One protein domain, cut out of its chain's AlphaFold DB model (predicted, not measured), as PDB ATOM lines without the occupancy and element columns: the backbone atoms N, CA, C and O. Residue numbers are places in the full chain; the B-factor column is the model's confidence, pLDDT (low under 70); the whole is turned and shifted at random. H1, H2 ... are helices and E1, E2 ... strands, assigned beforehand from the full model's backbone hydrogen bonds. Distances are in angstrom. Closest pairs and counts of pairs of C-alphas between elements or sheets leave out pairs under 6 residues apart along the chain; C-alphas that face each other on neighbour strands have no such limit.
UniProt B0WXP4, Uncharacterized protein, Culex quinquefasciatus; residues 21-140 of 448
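What this domain is: This is residues 21 to 140 of the 448 residues of an uncharacterized protein of Culex quinquefasciatus (UniProt B0WXP4). Picture a loose two-part shape: a small head in which H3 packs on the strand pair E1 and E4, and one long helix, H5, set off to one side of it, with short H4 packing on H5. The hairpin E2 and E3 lies just before H3, while residues 21 to 26 at one end and residues 127 to 140 at the other stick out. The 120 printed residues hold five named helices and four named strands, in the order H1 H2 E1 E2 E3 H3 E4 H4 H5; E1 and E4 are parallel, E2 and E3 antiparallel, and the class is mostly helix. The whole is loose, with a radius of gyration of the C-alphas of 19.2 A and spans of 48 by 45 by 37 A.

How they stand to each other: Start at H1, residues 21 to 28, which touches no helix. In H2, residues 33 to 36, look at Pro 33: H2 and H3, residues 69 to 80, only just touch, with 3 pairs of C-alphas within 8 A, the closest those of Pro 33 and Met 77 at 6.3 A, and H3 does so with residues 76 to 80 alone. E1, residues 48 to 51, and E4, residues 84 to 87, are parallel neighbours at 33 degrees; N 49 and O 84 are 2.8 A apart, within hydrogen-bond range. The closest C-alphas of H3 and E4, those of Ala 78 and Ala 85, are 5.6 A apart; those of E1 and H3, Leu 49 and Ala 78, are 6.6 A apart. E2, residues 60 to 62, and E3, residues 65 to 67, form an antiparallel hairpin at 152 degrees, with N 67 and O 60 2.8 A apart, within hydrogen-bond range. H4, residues 93 to 97, touches H5, residues 109 to 138, closest at the C-alphas of Pro 95 and Ile 119, 4.7 A; H5 does so with residues 115 to 122 alone. H3 and H5 are apart. Every O i to N i+4 pair is within hydrogen-bond range in H3, H4 and H5; H1 has 1 of 4, beside 2 of 5 O i to N i+3 pairs, and H2 is too short for an O i to N i+4 pair.

Where its parts are: Find C-alpha 21 at (56.207, 2.277, 18.825); from there H1 runs 12.4 A. H2 is 5.1 A long, E1 9.2 A, E2 and E3 6.7 A each. H3 begins at C-alpha 69, (67.152, 1.024, 6.116), and runs 16.6 A; E4 is 9.6 A and H4 5.5 A. H5 runs 43.4 A and ends at C-alpha 138, (68.215, 43.108, 8.281).

The domain as a whole: Look from Gly 63 to Lys 140 for the two C-alphas farthest apart, 54.1 A. The printed part has no cut; the links H2 to E1 and H4 to H5 are long. The mean pLDDT of the printed part is 80.4, with low confidence at, among others, residues 21 to 30 and 100 to 104.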
ATOM      1  N   GLN A  21      56.032   3.730  18.660       45.62
ATOM      2  CA  GLN A  21      56.207   2.277  18.825       45.62
ATOM      3  C   GLN A  21      55.329   1.467  17.840       45.62
ATOM      4  O   GLN A  21      55.849   0.590  17.157       45.62
ATOM      5  N   ASP A  22      54.076   1.886  17.620       44.94
ATOM      6  CA  ASP A  22      53.143   1.327  16.614       44.94
ATOM      7  C   ASP A  22      53.465   1.707  15.148       44.94
ATOM      8  O   ASP A  22      52.825   1.222  14.208       44.94
ATOM      9  N   ARG A  23      54.414   2.624  14.909       44.06
ATOM     10  CA  ARG A  23      54.863   2.996  13.552       44.06
ATOM     11  C   ARG A  23      56.197   2.377  13.163       44.06
ATOM     12  O   ARG A  23      56.407   2.196  11.969       44.06
ATOM     13  N   VAL A  24      57.066   2.026  14.111       47.97
ATOM     14  CA  VAL A  24      58.350   1.368  13.803       47.97
ATOM     15  C   VAL A  24      58.122   0.032  13.081       47.97
ATOM     16  O   VAL A  24      58.768  -0.207  12.067       47.97
ATOM     17  N   GLU A  25      57.110  -0.754  13.470       49.03
ATOM     18  CA  GLU A  25      56.711  -1.975  12.738       49.03
ATOM     19  C   GLU A  25      56.266  -1.710  11.283       49.03
ATOM     20  O   GLU A  25      56.379  -2.581  10.422       49.03
ATOM     21  N   LYS A  26      55.788  -0.499  10.957       47.59
ATOM     22  CA  LYS A  26      55.416  -0.136   9.577       47.59
ATOM     23  C   LYS A  26      56.607   0.253   8.704       47.59
ATOM     24  O   LYS A  26      56.460   0.236   7.486       47.59
ATOM     25  N   PHE A  27      57.766   0.557   9.289       50.22
ATOM     26  CA  PHE A  27      58.999   0.813   8.539       50.22
ATOM     27  C   PHE A  27      59.778  -0.470   8.196       50.22
ATOM     28  O   PHE A  27      60.720  -0.404   7.413       50.22
ATOM     29  N   GLU A  28      59.376  -1.649   8.691       54.03
ATOM     30  CA  GLU A  28      59.983  -2.925   8.268       54.03
ATOM     31  C   GLU A  28      59.626  -3.331   6.827       54.03
ATOM     32  O   GLU A  28      60.297  -4.177   6.235       54.03
ATOM     33  N   LYS A  29      58.567  -2.750   6.246       61.78
ATOM     34  CA  LYS A  29      58.117  -3.050   4.881       61.78
ATOM     35  C   LYS A  29      58.227  -1.816   3.999       61.78
ATOM     36  O   LYS A  29      57.394  -0.914   4.073       61.78
ATOM     37  N   PHE A  30      59.236  -1.819   3.132       69.00
ATOM     38  CA  PHE A  30      59.366  -0.854   2.046       69.00
ATOM     39  C   PHE A  30      58.082  -0.830   1.198       69.00
ATOM     40  O   PHE A  30      57.442  -1.862   0.980       69.00
ATOM     41  N   GLN A  31      57.700   0.347   0.697       72.81
ATOM     42  CA  GLN A  31      56.725   0.402  -0.394       72.81
ATOM     43  C   GLN A  31      57.348  -0.286  -1.612       72.81
ATOM     44  O   GLN A  31      58.497   0.013  -1.938       72.81
ATOM     45  N   SER A  32      56.610  -1.193  -2.269       77.75
ATOM     46  CA  SER A  32      57.159  -1.926  -3.420       77.75
ATOM     47  C   SER A  32      57.704  -0.938  -4.455       77.75
ATOM     48  O   SER A  32      56.995   0.026  -4.774       77.75
ATOM     49  N   PRO A  33      58.905  -1.163  -5.023       79.44
ATOM     50  CA  PRO A  33      59.454  -0.317  -6.078       79.44
ATOM     51  C   PRO A  33      58.489  -0.075  -7.248       79.44
ATOM     52  O   PRO A  33      58.542   1.000  -7.838       79.44
ATOM     53  N   ASP A  34      57.556  -0.997  -7.518       78.75
ATOM     54  CA  ASP A  34      56.470  -0.837  -8.504       78.75
ATOM     55  C   ASP A  34      55.604   0.412  -8.297       78.75
ATOM     56  O   ASP A  34      55.113   0.999  -9.258       78.75
ATOM     57  N   LEU A  35      55.397   0.826  -7.043       79.94
ATOM     58  CA  LEU A  35      54.591   2.002  -6.701       79.94
ATOM     59  C   LEU A  35      55.369   3.307  -6.908       79.94
ATOM     60  O   LEU A  35      54.775   4.339  -7.216       79.94
ATOM     61  N   VAL A  36      56.693   3.262  -6.740       76.69
ATOM     62  CA  VAL A  36      57.597   4.416  -6.892       76.69
ATOM     63  C   VAL A  36      58.022   4.591  -8.355       76.69
ATOM     64  O   VAL A  36      58.194   5.713  -8.831       76.69
ATOM     65  N   PHE A  37      58.149   3.483  -9.086       76.56
ATOM     66  CA  PHE A  37      58.539   3.418 -10.491       76.56
ATOM     67  C   PHE A  37      57.491   2.637 -11.300       76.56
ATOM     68  O   PHE A  37      57.769   1.524 -11.744       76.56
ATOM     69  N   PRO A  38      56.306   3.225 -11.559       73.62
ATOM     70  CA  PRO A  38      55.224   2.563 -12.300       73.62
ATOM     71  C   PRO A  38      55.555   2.262 -13.775       73.62
ATOM     72  O   PRO A  38      54.756   1.647 -14.475       73.62
ATOM     73  N   ASP A  39      56.716   2.706 -14.262       74.12
ATOM     74  CA  ASP A  39      57.218   2.473 -15.613       74.12
ATOM     75  C   ASP A  39      58.513   1.637 -15.566       74.12
ATOM     76  O   ASP A  39      59.609   2.148 -15.307       74.12
ATOM     77  N   GLN A  40      58.369   0.339 -15.849       62.56
ATOM     78  CA  GLN A  40      59.456  -0.647 -15.889       62.56
ATOM     79  C   GLN A  40      60.389  -0.515 -17.109       62.56
ATOM     80  O   GLN A  40      61.346  -1.279 -17.226       62.56
ATOM     81  N   SER A  41      60.190   0.460 -18.006       73.81
ATOM     82  CA  SER A  41      61.100   0.693 -19.144       73.81
ATOM     83  C   SER A  41      62.539   1.057 -18.730       73.81
ATOM     84  O   SER A  41      63.462   1.003 -19.545       73.81
ATOM     85  N   ARG A  42      62.762   1.391 -17.451       72.81
ATOM     86  CA  ARG A  42      64.044   1.832 -16.878       72.81
ATOM     87  C   ARG A  42      64.964   0.680 -16.451       72.81
ATOM     88  O   ARG A  42      65.484   0.673 -15.337       72.81
ATOM     89  N   ASN A  43      65.209  -0.271 -17.348       84.44
ATOM     90  CA  ASN A  43      66.232  -1.302 -17.154       84.44
ATOM     91  C   ASN A  43      67.640  -0.701 -17.347       84.44
ATOM     92  O   ASN A  43      67.975  -0.214 -18.428       84.44
ATOM     93  N   LEU A  44      68.473  -0.747 -16.305       85.25
ATOM     94  CA  LEU A  44      69.841  -0.215 -16.310       85.25
ATOM     95  C   LEU A  44      70.895  -1.214 -16.829       85.25
ATOM     96  O   LEU A  44      72.077  -0.875 -16.872       85.25
ATOM     97  N   ASN A  45      70.492  -2.415 -17.259       90.00
ATOM     98  CA  ASN A  45      71.335  -3.425 -17.920       90.00
ATOM     99  C   ASN A  45      72.653  -3.733 -17.176       90.00
ATOM    100  O   ASN A  45      73.724  -3.828 -17.773       90.00
ATOM    101  N   GLY A  46      72.579  -3.866 -15.851       88.56
ATOM    102  CA  GLY A  46      73.707  -4.156 -14.965       88.56
ATOM    103  C   GLY A  46      74.560  -2.944 -14.576       88.56
ATOM    104  O   GLY A  46      75.493  -3.105 -13.782       88.56
ATOM    105  N   ALA A  47      74.259  -1.739 -15.078       87.44
ATOM    106  CA  ALA A  47      75.037  -0.538 -14.782       87.44
ATOM    107  C   ALA A  47      75.128  -0.262 -13.263       87.44
ATOM    108  O   ALA A  47      74.187  -0.550 -12.514       87.44
ATOM    109  N   PRO A  48      76.253   0.298 -12.779       86.50
ATOM    110  CA  PRO A  48      76.452   0.519 -11.356       86.50
ATOM    111  C   PRO A  48      75.629   1.712 -10.857       86.50
ATOM    112  O   PRO A  48      75.945   2.866 -11.160       86.50
ATOM    113  N   LEU A  49      74.618   1.438 -10.032       84.94
ATOM    114  CA  LEU A  49      73.874   2.455  -9.298       84.94
ATOM    115  C   LEU A  49      74.775   3.001  -8.181       84.94
ATOM    116  O   LEU A  49      74.973   2.351  -7.150       84.94
ATOM    117  N   ARG A  50      75.360   4.183  -8.398       80.62
ATOM    118  CA  ARG A  50      76.182   4.856  -7.386       80.62
ATOM    119  C   ARG A  50      75.292   5.582  -6.393       80.62
ATOM    120  O   ARG A  50      74.528   6.457  -6.784       80.62
ATOM    121  N   TYR A  51      75.432   5.244  -5.118       80.31
ATOM    122  CA  TYR A  51      74.691   5.886  -4.039       80.31
ATOM    123  C   TYR A  51      75.639   6.230  -2.890       80.31
ATOM    124  O   TYR A  51      76.381   5.368  -2.408       80.31
ATOM    125  N   SER A  52      75.626   7.491  -2.456       72.75
ATOM    126  CA  SER A  52      76.389   7.934  -1.292       72.75
ATOM    127  C   SER A  52      75.502   7.845  -0.056       72.75
ATOM    128  O   SER A  52      74.698   8.731   0.215       72.75
ATOM    129  N   LEU A  53      75.651   6.751   0.691       74.19
ATOM    130  CA  LEU A  53      74.947   6.536   1.953       74.19
ATOM    131  C   LEU A  53      75.315   7.613   2.977       74.19
ATOM    132  O   LEU A  53      76.460   7.679   3.431       74.19
ATOM    133  N   VAL A  54      74.325   8.379   3.420       70.19
ATOM    134  CA  VAL A  54      74.455   9.248   4.591       70.19
ATOM    135  C   VAL A  54      74.665   8.381   5.841       70.19
ATOM    136  O   VAL A  54      74.041   7.328   6.016       70.19
ATOM    137  N   LYS A  55      75.592   8.793   6.713       64.00
ATOM    138  CA  LYS A  55      75.952   8.068   7.943       64.00
ATOM    139  C   LYS A  55      74.966   8.402   9.072       64.00
ATOM    140  O   LYS A  55      75.334   9.023  10.065       64.00
ATOM    141  N   GLY A  56      73.708   8.010   8.884       70.50
ATOM    142  CA  GLY A  56      72.676   8.059   9.919       70.50
ATOM    143  C   GLY A  56      72.794   6.902  10.918       70.50
ATOM    144  O   GLY A  56      73.443   5.895  10.639       70.50
ATOM    145  N   ILE A  57      72.107   7.022  12.058       69.00
ATOM    146  CA  ILE A  57      72.065   6.007  13.136       69.00
ATOM    147  C   ILE A  57      71.604   4.637  12.597       69.00
ATOM    148  O   ILE A  57      72.067   3.594  13.051       69.00
ATOM    149  N   MET A  58      70.735   4.648  11.582       75.69
ATOM    150  CA  MET A  58      70.188   3.455  10.934       75.69
ATOM    151  C   MET A  58      71.159   2.745   9.974       75.69
ATOM    152  O   MET A  58      70.856   1.627   9.574       75.69
ATOM    153  N   ASN A  59      72.297   3.343   9.584       78.88
ATOM    154  CA  ASN A  59      73.176   2.821   8.526       78.88
ATOM    155  C   ASN A  59      74.608   2.563   9.021       78.88
ATOM    156  O   ASN A  59      75.383   3.495   9.237       78.88
ATOM    157  N   THR A  60      75.013   1.295   9.085       79.50
ATOM    158  CA  THR A  60      76.369   0.876   9.486       79.50
ATOM    159  C   THR A  60      76.993  -0.022   8.417       79.50
ATOM    160  O   THR A  60      76.299  -0.823   7.799       79.50
ATOM    161  N   CYS A  61      78.306   0.079   8.189       78.88
ATOM    162  CA  CYS A  61      79.031  -0.875   7.344       78.88
ATOM    163  C   CYS A  61      80.132  -1.570   8.142       78.88
ATOM    164  O   CYS A  61      80.922  -0.904   8.810       78.88
ATOM    165  N   ILE A  62      80.190  -2.898   8.051       81.00
ATOM    166  CA  ILE A  62      81.142  -3.757   8.758       81.00
ATOM    167  C   ILE A  62      81.727  -4.726   7.725       81.00
ATOM    168  O   ILE A  62      80.990  -5.353   6.973       81.00
ATOM    169  N   GLY A  63      83.057  -4.816   7.634       82.31
ATOM    170  CA  GLY A  63      83.725  -5.748   6.711       82.31
ATOM    171  C   GLY A  63      83.494  -5.490   5.213       82.31
ATOM    172  O   GLY A  63      83.747  -6.372   4.403       82.31
ATOM    173  N   GLY A  64      83.011  -4.302   4.831       79.69
ATOM    174  CA  GLY A  64      82.652  -3.964   3.446       79.69
ATOM    175  C   GLY A  64      81.176  -4.197   3.105       79.69
ATOM    176  O   GLY A  64      80.686  -3.624   2.132       79.69
ATOM    177  N   GLU A  65      80.435  -4.933   3.935       83.44
ATOM    178  CA  GLU A  65      78.982  -5.017   3.824       83.44
ATOM    179  C   GLU A  65      78.316  -3.874   4.589       83.44
ATOM    180  O   GLU A  65      78.620  -3.609   5.752       83.44
ATOM    181  N   CYS A  66      77.397  -3.179   3.923       83.69
ATOM    182  CA  CYS A  66      76.551  -2.168   4.543       83.69
ATOM    183  C   CYS A  66      75.178  -2.758   4.901       83.69
ATOM    184  O   CYS A  66      74.580  -3.503   4.110       83.69
ATOM    185  N   PHE A  67      74.674  -2.346   6.061       83.31
ATOM    186  CA  PHE A  67      73.389  -2.700   6.654       83.31
ATOM    187  C   PHE A  67      72.676  -1.424   7.108       83.31
ATOM    188  O   PHE A  67      73.325  -0.474   7.550       83.31
ATOM    189  N   GLY A  68      71.354  -1.402   6.990       85.38
ATOM    190  CA  GLY A  68      70.531  -0.256   7.362       85.38
ATOM    191  C   GLY A  68      69.350  -0.052   6.428       85.38
ATOM    192  O   GLY A  68      69.312  -0.645   5.348       85.38
ATOM    193  N   TYR A  69      68.397   0.778   6.849       84.25
ATOM    194  CA  TYR A  69      67.152   1.024   6.116       84.25
ATOM    195  C   TYR A  69      67.424   1.510   4.684       84.25
ATOM    196  O   TYR A  69      67.019   0.852   3.723       84.25
ATOM    197  N   ASP A  70      68.225   2.569   4.531       82.56
ATOM    198  CA  ASP A  70      68.561   3.130   3.215       82.56
ATOM    199  C   ASP A  70      69.405   2.159   2.381       82.56
ATOM    200  O   ASP A  70      69.298   2.107   1.158       82.56
ATOM    201  N   VAL A  71      70.239   1.342   3.034       87.00
ATOM    202  CA  VAL A  71      71.052   0.334   2.342       87.00
ATOM    203  C   VAL A  71      70.174  -0.746   1.721       87.00
ATOM    204  O   VAL A  71      70.414  -1.157   0.584       87.00
ATOM    205  N   SER A  72      69.181  -1.223   2.471       89.56
ATOM    206  CA  SER A  72      68.219  -2.223   2.014       89.56
ATOM    207  C   SER A  72      67.346  -1.663   0.896       89.56
ATOM    208  O   SER A  72      67.274  -2.291  -0.159       89.56
ATOM    209  N   LEU A  73      66.818  -0.444   1.060       87.56
ATOM    210  CA  LEU A  73      66.060   0.264   0.027       87.56
ATOM    211  C   LEU A  73      66.867   0.398  -1.274       87.56
ATOM    212  O   LEU A  73      66.399   0.013  -2.342       87.56
ATOM    213  N   VAL A  74      68.118   0.862  -1.204       88.75
ATOM    214  CA  VAL A  74      68.980   1.017  -2.389       88.75
ATOM    215  C   VAL A  74      69.342  -0.329  -3.024       88.75
ATOM    216  O   VAL A  74      69.400  -0.425  -4.251       88.75
ATOM    217  N   LYS A  75      69.553  -1.389  -2.231       90.75
ATOM    218  CA  LYS A  75      69.753  -2.756  -2.747       90.75
ATOM    219  C   LYS A  75      68.499  -3.272  -3.468       90.75
ATOM    220  O   LYS A  75      68.629  -3.928  -4.501       90.75
ATOM    221  N   GLU A  76      67.308  -2.980  -2.956       91.00
ATOM    222  CA  GLU A  76      66.027  -3.386  -3.543       91.00
ATOM    223  C   GLU A  76      65.705  -2.604  -4.825       91.00
ATOM    224  O   GLU A  76      65.431  -3.210  -5.861       91.00
ATOM    225  N   MET A  77      65.877  -1.279  -4.815       88.25
ATOM    226  CA  MET A  77      65.777  -0.432  -6.011       88.25
ATOM    227  C   MET A  77      66.787  -0.841  -7.091       88.25
ATOM    228  O   MET A  77      66.442  -0.891  -8.269       88.25
ATOM    229  N   ALA A  78      68.026  -1.180  -6.713       90.38
ATOM    230  CA  ALA A  78      69.023  -1.666  -7.662       90.38
ATOM    231  C   ALA A  78      68.616  -3.012  -8.286       90.38
ATOM    232  O   ALA A  78      68.752  -3.175  -9.494       90.38
ATOM    233  N   ARG A  79      68.054  -3.950  -7.506       90.81
ATOM    234  CA  ARG A  79      67.484  -5.197  -8.055       90.81
ATOM    235  C   ARG A  79      66.346  -4.910  -9.034       90.81
ATOM    236  O   ARG A  79      66.353  -5.470 -10.124       90.81
ATOM    237  N   TYR A  80      65.417  -4.026  -8.667       89.19
ATOM    238  CA  TYR A  80      64.270  -3.664  -9.502       89.19
ATOM    239  C   TYR A  80      64.682  -3.065 -10.852       89.19
ATOM    240  O   TYR A  80      64.181  -3.460 -11.899       89.19
ATOM    241  N   LEU A  81      65.659  -2.154 -10.836       88.94
ATOM    242  CA  LEU A  81      66.195  -1.507 -12.034       88.94
ATOM    243  C   LEU A  81      67.218  -2.375 -12.795       88.94
ATOM    244  O   LEU A  81      67.813  -1.891 -13.759       88.94
ATOM    245  N   ASN A  82      67.452  -3.627 -12.374       91.81
ATOM    246  CA  ASN A  82      68.490  -4.515 -12.911       91.81
ATOM    247  C   ASN A  82      69.874  -3.827 -12.956       91.81
ATOM    248  O   ASN A  82      70.521  -3.715 -13.997       91.81
ATOM    249  N   ALA A  83      70.306  -3.310 -11.806       91.88
ATOM    250  CA  ALA A  83      71.513  -2.518 -11.597       91.88
ATOM    251  C   ALA A  83      72.378  -3.094 -10.465       91.88
ATOM    252  O   ALA A  83      71.892  -3.785  -9.568       91.88
ATOM    253  N   THR A  84      73.669  -2.758 -10.448       91.06
ATOM    254  CA  THR A  84      74.568  -3.131  -9.342       91.06
ATOM    255  C   THR A  84      74.725  -1.977  -8.350       91.06
ATOM    256  O   THR A  84      75.316  -0.949  -8.671       91.06
ATOM    257  N   ALA A  85      74.212  -2.122  -7.124       88.19
ATOM    258  CA  ALA A  85      74.384  -1.109  -6.077       88.19
ATOM    259  C   ALA A  85      75.869  -0.965  -5.699       88.19
ATOM    260  O   ALA A  85      76.457  -1.871  -5.106       88.19
ATOM    261  N   LYS A  86      76.479   0.182  -6.023       83.50
ATOM    262  CA  LYS A  86      77.870   0.495  -5.683       83.50
ATOM    263  C   LYS A  86      77.923   1.712  -4.770       83.50
ATOM    264  O   LYS A  86      77.834   2.852  -5.222       83.50
ATOM    265  N   PHE A  87      78.124   1.471  -3.481       77.69
ATOM    266  CA  PHE A  87      78.289   2.544  -2.508       77.69
ATOM    267  C   PHE A  87      79.657   3.212  -2.691       77.69
ATOM    268  O   PHE A  87      80.695   2.627  -2.386       77.69
ATOM    269  N   THR A  88      79.658   4.429  -3.232       73.56
ATOM    270  CA  THR A  88      80.855   5.261  -3.407       73.56
ATOM    271  C   THR A  88      80.750   6.473  -2.501       73.56
ATOM    272  O   THR A  88      79.717   7.139  -2.513       73.56
ATOM    273  N   ASN A  89      81.810   6.784  -1.755       67.31
ATOM    274  CA  ASN A  89      81.869   8.041  -1.011       67.31
ATOM    275  C   ASN A  89      81.896   9.203  -2.007       67.31
ATOM    276  O   ASN A  89      82.739   9.211  -2.907       67.31
ATOM    277  N   ASP A  90      81.013  10.179  -1.828       73.19
ATOM    278  CA  ASP A  90      81.126  11.452  -2.528       73.19
ATOM    279  C   ASP A  90      82.048  12.395  -1.726       73.19
ATOM    280  O   ASP A  90      81.724  12.717  -0.575       73.19
ATOM    281  N   PRO A  91      83.192  12.848  -2.278       74.56
ATOM    282  CA  PRO A  91      84.071  13.790  -1.589       74.56
ATOM    283  C   PRO A  91      83.418  15.162  -1.344       74.56
ATOM    284  O   PRO A  91      83.914  15.916  -0.510       74.56
ATOM    285  N   LEU A  92      82.310  15.492  -2.019       79.06
ATOM    286  CA  LEU A  92      81.565  16.737  -1.811       79.06
ATOM    287  C   LEU A  92      80.674  16.694  -0.559       79.06
ATOM    288  O   LEU A  92      80.492  17.716   0.098       79.06
ATOM    289  N   LEU A  93      80.145  15.524  -0.185       79.12
ATOM    290  CA  LEU A  93      79.209  15.405   0.943       79.12
ATOM    291  C   LEU A  93      79.887  15.518   2.315       79.12
ATOM    292  O   LEU A  93      79.254  15.952   3.274       79.12
ATOM    293  N   LEU A  94      81.172  15.177   2.427       79.75
ATOM    294  CA  LEU A  94      81.915  15.304   3.685       79.75
ATOM    295  C   LEU A  94      82.043  16.773   4.162       79.75
ATOM    296  O   LEU A  94      81.725  17.025   5.321       79.75
ATOM    297  N   PRO A  95      82.441  17.753   3.326       80.19
ATOM    298  CA  PRO A  95      82.470  19.169   3.713       80.19
ATOM    299  C   PRO A  95      81.101  19.858   3.779       80.19
ATOM    300  O   PRO A  95      80.970  20.815   4.534       80.19
ATOM    301  N   ILE A  96      80.094  19.408   3.018       80.62
ATOM    302  CA  ILE A  96      78.743  20.000   3.073       80.62
ATOM    303  C   ILE A  96      77.984  19.519   4.317       80.62
ATOM    304  O   ILE A  96      77.347  20.317   4.997       80.62
ATOM    305  N   CYS A  97      78.048  18.220   4.616       78.69
ATOM    306  CA  CYS A  97      77.187  17.579   5.613       78.69
ATOM    307  C   CYS A  97      77.940  17.069   6.857       78.69
ATOM    308  O   CYS A  97      77.323  16.502   7.752       78.69
ATOM    309  N   GLY A  98      79.271  17.188   6.912       73.94
ATOM    310  CA  GLY A  98      80.089  16.720   8.041       73.94
ATOM    311  C   GLY A  98      80.185  15.194   8.201       73.94
ATOM    312  O   GLY A  98      80.785  14.711   9.162       73.94
ATOM    313  N   PHE A  99      79.614  14.403   7.284       72.62
ATOM    314  CA  PHE A  99      79.548  12.946   7.421       72.62
ATOM    315  C   PHE A  99      80.866  12.255   7.045       72.62
ATOM    316  O   PHE A  99      81.086  11.827   5.909       72.62
ATOM    317  N   GLU A 100      81.732  12.058   8.040       67.06
ATOM    318  CA  GLU A 100      82.945  11.255   7.898       67.06
ATOM    319  C   GLU A 100      82.621   9.747   7.869       67.06
ATOM    320  O   GLU A 100      82.419   9.081   8.895       67.06
ATOM    321  N   ARG A 101      82.523   9.209   6.647       61.62
ATOM    322  CA  ARG A 101      82.163   7.807   6.375       61.62
ATOM    323  C   ARG A 101      83.366   6.888   6.178       61.62
ATOM    324  O   ARG A 101      83.340   5.746   6.626       61.62
ATOM    325  N   PHE A 102      84.418   7.401   5.551       62.53
ATOM    326  CA  PHE A 102      85.758   6.822   5.591       62.53
ATOM    327  C   PHE A 102      86.543   7.560   6.665       62.53
ATOM    328  O   PHE A 102      86.535   8.787   6.659       62.53
ATOM    329  N   GLY A 103      87.233   6.839   7.551       68.06
ATOM    330  CA  GLY A 103      88.135   7.493   8.493       68.06
ATOM    331  C   GLY A 103      89.255   8.175   7.716       68.06
ATOM    332  O   GLY A 103      90.050   7.479   7.076       68.06
ATOM    333  N   LEU A 104      89.341   9.510   7.791       69.69
ATOM    334  CA  LEU A 104      90.341  10.325   7.095       69.69
ATOM    335  C   LEU A 104      91.734   9.739   7.293       69.69
ATOM    336  O   LEU A 104      92.522   9.706   6.359       69.69
ATOM    337  N   ASN A 105      92.013   9.202   8.482       77.75
ATOM    338  CA  ASN A 105      93.249   8.515   8.846       77.75
ATOM    339  C   ASN A 105      93.772   7.536   7.773       77.75
ATOM    340  O   ASN A 105      94.980   7.538   7.531       77.75
ATOM    341  N   GLN A 106      92.904   6.790   7.075       80.56
ATOM    342  CA  GLN A 106      93.296   5.818   6.040       80.56
ATOM    343  C   GLN A 106      93.490   6.407   4.627       80.56
ATOM    344  O   GLN A 106      94.110   5.751   3.795       80.56
ATOM    345  N   ALA A 107      93.016   7.625   4.345       83.06
ATOM    346  CA  ALA A 107      93.138   8.258   3.025       83.06
ATOM    347  C   ALA A 107      94.586   8.683   2.690       83.06
ATOM    348  O   ALA A 107      95.398   8.959   3.589       83.06
ATOM    349  N   GLU A 108      94.921   8.786   1.399       88.19
ATOM    350  CA  GLU A 108      96.265   9.190   0.961       88.19
ATOM    351  C   GLU A 108      96.552  10.661   1.337       88.19
ATOM    352  O   GLU A 108      95.646  11.486   1.471       88.19
ATOM    353  N   ARG A 109      97.830  11.048   1.496       90.12
ATOM    354  CA  ARG A 109      98.203  12.434   1.862       90.12
ATOM    355  C   ARG A 109      97.661  13.484   0.880       90.12
ATOM    356  O   ARG A 109      97.332  14.589   1.305       90.12
ATOM    357  N   LYS A 110      97.560  13.144  -0.409       90.25
ATOM    358  CA  LYS A 110      97.010  14.023  -1.454       90.25
ATOM    359  C   LYS A 110      95.500  14.209  -1.307       90.25
ATOM    360  O   LYS A 110      95.025  15.338  -1.362       90.25
ATOM    361  N   GLU A 111      94.769  13.125  -1.050       87.31
ATOM    362  CA  GLU A 111      93.325  13.162  -0.793       87.31
ATOM    363  C   GLU A 111      93.021  13.993   0.457       87.31
ATOM    364  O   GLU A 111      92.180  14.882   0.409       87.31
ATOM    365  N   LYS A 112      93.777  13.796   1.547       88.75
ATOM    366  CA  LYS A 112      93.664  14.607   2.775       88.75
ATOM    367  C   LYS A 112      93.787  16.107   2.501       88.75
ATOM    368  O   LYS A 112      92.950  16.874   2.965       88.75
ATOM    369  N   LEU A 113      94.794  16.528   1.729       92.12
ATOM    370  CA  LEU A 113      94.966  17.938   1.356       92.12
ATOM    371  C   LEU A 113      93.808  18.459   0.493       92.12
ATOM    372  O   LEU A 113      93.335  19.570   0.730       92.12
ATOM    373  N   ALA A 114      93.318  17.659  -0.459       91.38
ATOM    374  CA  ALA A 114      92.161  18.021  -1.277       91.38
ATOM    375  C   ALA A 114      90.890  18.195  -0.426       91.38
ATOM    376  O   ALA A 114      90.216  19.214  -0.547       91.38
ATOM    377  N   MET A 115      90.604  17.261   0.489       89.12
ATOM    378  CA  MET A 115      89.440  17.332   1.380       89.12
ATOM    379  C   MET A 115      89.518  18.533   2.331       89.12
ATOM    380  O   MET A 115      88.533  19.251   2.472       89.12
ATOM    381  N   ILE A 116      90.685  18.814   2.930       89.81
ATOM    382  CA  ILE A 116      90.885  19.999   3.786       89.81
ATOM    383  C   ILE A 116      90.664  21.293   2.989       89.81
ATOM    384  O   ILE A 116      89.985  22.200   3.467       89.81
ATOM    385  N   SER A 117      91.183  21.375   1.761       94.19
ATOM    386  CA  SER A 117      90.948  22.526   0.885       94.19
ATOM    387  C   SER A 117      89.461  22.700   0.557       94.19
ATOM    388  O   SER A 117      88.962  23.825   0.605       94.19
ATOM    389  N   LEU A 118      88.739  21.606   0.294       92.12
ATOM    390  CA  LEU A 118      87.306  21.633  -0.002       92.12
ATOM    391  C   LEU A 118      86.481  22.071   1.222       92.12
ATOM    392  O   LEU A 118      85.605  22.920   1.080       92.12
ATOM    393  N   ILE A 119      86.814  21.588   2.429       91.12
ATOM    394  CA  ILE A 119      86.207  22.033   3.701       91.12
ATOM    395  C   ILE A 119      86.366  23.547   3.887       91.12
ATOM    396  O   ILE A 119      85.385  24.231   4.174       91.12
ATOM    397  N   LEU A 120      87.571  24.092   3.679       94.38
ATOM    398  CA  LEU A 120      87.810  25.535   3.804       94.38
ATOM    399  C   LEU A 120      86.997  26.346   2.784       94.38
ATOM    400  O   LEU A 120      86.402  27.359   3.147       94.38
ATOM    401  N   VAL A 121      86.924  25.894   1.527       94.75
ATOM    402  CA  VAL A 121      86.129  26.561   0.482       94.75
ATOM    403  C   VAL A 121      84.639  26.563   0.831       94.75
ATOM    404  O   VAL A 121      84.013  27.621   0.777       94.75
ATOM    405  N   PHE A 122      84.073  25.424   1.244       92.69
ATOM    406  CA  PHE A 122      82.666  25.359   1.653       92.69
ATOM    407  C   PHE A 122      82.383  26.205   2.898       92.69
ATOM    408  O   PHE A 122      81.386  26.919   2.912       92.69
ATOM    409  N   PHE A 123      83.283  26.231   3.884       92.81
ATOM    410  CA  PHE A 123      83.167  27.117   5.046       92.81
ATOM    411  C   PHE A 123      83.096  28.601   4.642       92.81
ATOM    412  O   PHE A 123      82.195  29.316   5.081       92.81
ATOM    413  N   PHE A 124      83.980  29.073   3.752       96.12
ATOM    414  CA  PHE A 124      83.912  30.449   3.242       96.12
ATOM    415  C   PHE A 124      82.621  30.731   2.461       96.12
ATOM    416  O   PHE A 124      82.041  31.808   2.618       96.12
ATOM    417  N   ILE A 125      82.150  29.776   1.653       95.50
ATOM    418  CA  ILE A 125      80.899  29.903   0.896       95.50
ATOM    419  C   ILE A 125      79.697  30.003   1.847       95.50
ATOM    420  O   ILE A 125      78.902  30.933   1.705       95.50
ATOM    421  N   THR A 126      79.583  29.119   2.841       92.00
ATOM    422  CA  THR A 126      78.503  29.143   3.841       92.00
ATOM    423  C   THR A 126      78.505  30.452   4.627       92.00
ATOM    424  O   THR A 126      77.481  31.130   4.660       92.00
ATOM    425  N   ASN A 127      79.660  30.896   5.137       95.12
ATOM    426  CA  ASN A 127      79.782  32.179   5.843       95.12
ATOM    427  C   ASN A 127      79.347  33.378   4.975       95.12
ATOM    428  O   ASN A 127      78.699  34.309   5.461       95.12
ATOM    429  N   ALA A 128      79.683  33.368   3.679       96.75
ATOM    430  CA  ALA A 128      79.270  34.410   2.741       96.75
ATOM    431  C   ALA A 128      77.754  34.379   2.472       96.75
ATOM    432  O   ALA A 128      77.120  35.438   2.414       96.75
ATOM    433  N   TYR A 129      77.155  33.189   2.349       96.50
ATOM    434  CA  TYR A 129      75.704  33.031   2.212       96.50
ATOM    435  C   TYR A 129      74.952  33.451   3.474       96.50
ATOM    436  O   TYR A 129      74.003  34.224   3.359       96.50
ATOM    437  N   GLU A 130      75.385  33.030   4.663       95.75
ATOM    438  CA  GLU A 130      74.798  33.457   5.937       95.75
ATOM    439  C   GLU A 130      74.859  34.976   6.090       95.75
ATOM    440  O   GLU A 130      73.834  35.613   6.331       95.75
ATOM    441  N   THR A 131      76.025  35.581   5.842       95.94
ATOM    442  CA  THR A 131      76.190  37.042   5.874       95.94
ATOM    443  C   THR A 131      75.238  37.731   4.894       95.94
ATOM    444  O   THR A 131      74.612  38.730   5.244       95.94
ATOM    445  N   LYS A 132      75.062  37.187   3.682       94.69
ATOM    446  CA  LYS A 132      74.131  37.726   2.678       94.69
ATOM    447  C   LYS A 132      72.663  37.551   3.083       94.69
ATOM    448  O   LYS A 132      71.871  38.462   2.861       94.69
ATOM    449  N   ILE A 133      72.290  36.429   3.694       92.06
ATOM    450  CA  ILE A 133      70.930  36.170   4.187       92.06
ATOM    451  C   ILE A 133      70.616  37.088   5.376       92.06
ATOM    452  O   ILE A 133      69.577  37.742   5.382       92.06
ATOM    453  N   ILE A 134      71.538  37.241   6.330       93.75
ATOM    454  CA  ILE A 134      71.427  38.197   7.444       93.75
ATOM    455  C   ILE A 134      71.357  39.635   6.914       93.75
ATOM    456  O   ILE A 134      70.527  40.418   7.383       93.75
ATOM    457  N   ALA A 135      72.152  39.985   5.899       92.62
ATOM    458  CA  ALA A 135      72.068  41.281   5.234       92.62
ATOM    459  C   ALA A 135      70.688  41.496   4.592       92.62
ATOM    460  O   ALA A 135      70.101  42.550   4.801       92.62
ATOM    461  N   LEU A 136      70.114  40.512   3.893       89.38
ATOM    462  CA  LEU A 136      68.768  40.608   3.304       89.38
ATOM    463  C   LEU A 136      67.647  40.669   4.360       89.38
ATOM    464  O   LEU A 136      66.688  41.420   4.195       89.38
ATOM    465  N   MET A 137      67.763  39.933   5.471       87.00
ATOM    466  CA  MET A 137      66.777  39.964   6.563       87.00
ATOM    467  C   MET A 137      66.827  41.268   7.373       87.00
ATOM    468  O   MET A 137      65.785  41.776   7.793       87.00
ATOM    469  N   SER A 138      68.023  41.824   7.588       86.56
ATOM    470  CA  SER A 138      68.215  43.108   8.281       86.56
ATOM    471  C   SER A 138      67.887  44.301   7.378       86.56
ATOM    472  O   SER A 138      67.177  45.216   7.803       86.56
ATOM    473  N   SER A 139      68.288  44.249   6.103       76.38
ATOM    474  CA  SER A 139      67.831  45.150   5.041       76.38
ATOM    475  C   SER A 139      66.487  44.715   4.451       76.38
ATOM    476  O   SER A 139      66.296  44.708   3.235       76.38
ATOM    477  N   LYS A 140      65.485  44.483   5.320       68.88
ATOM    478  CA  LYS A 140      64.088  44.681   4.900       68.88
ATOM    479  C   LYS A 140      64.045  46.018   4.161       68.88
ATOM    480  O   LYS A 140      64.439  47.014   4.783       68.88
TER     481      LYS A 140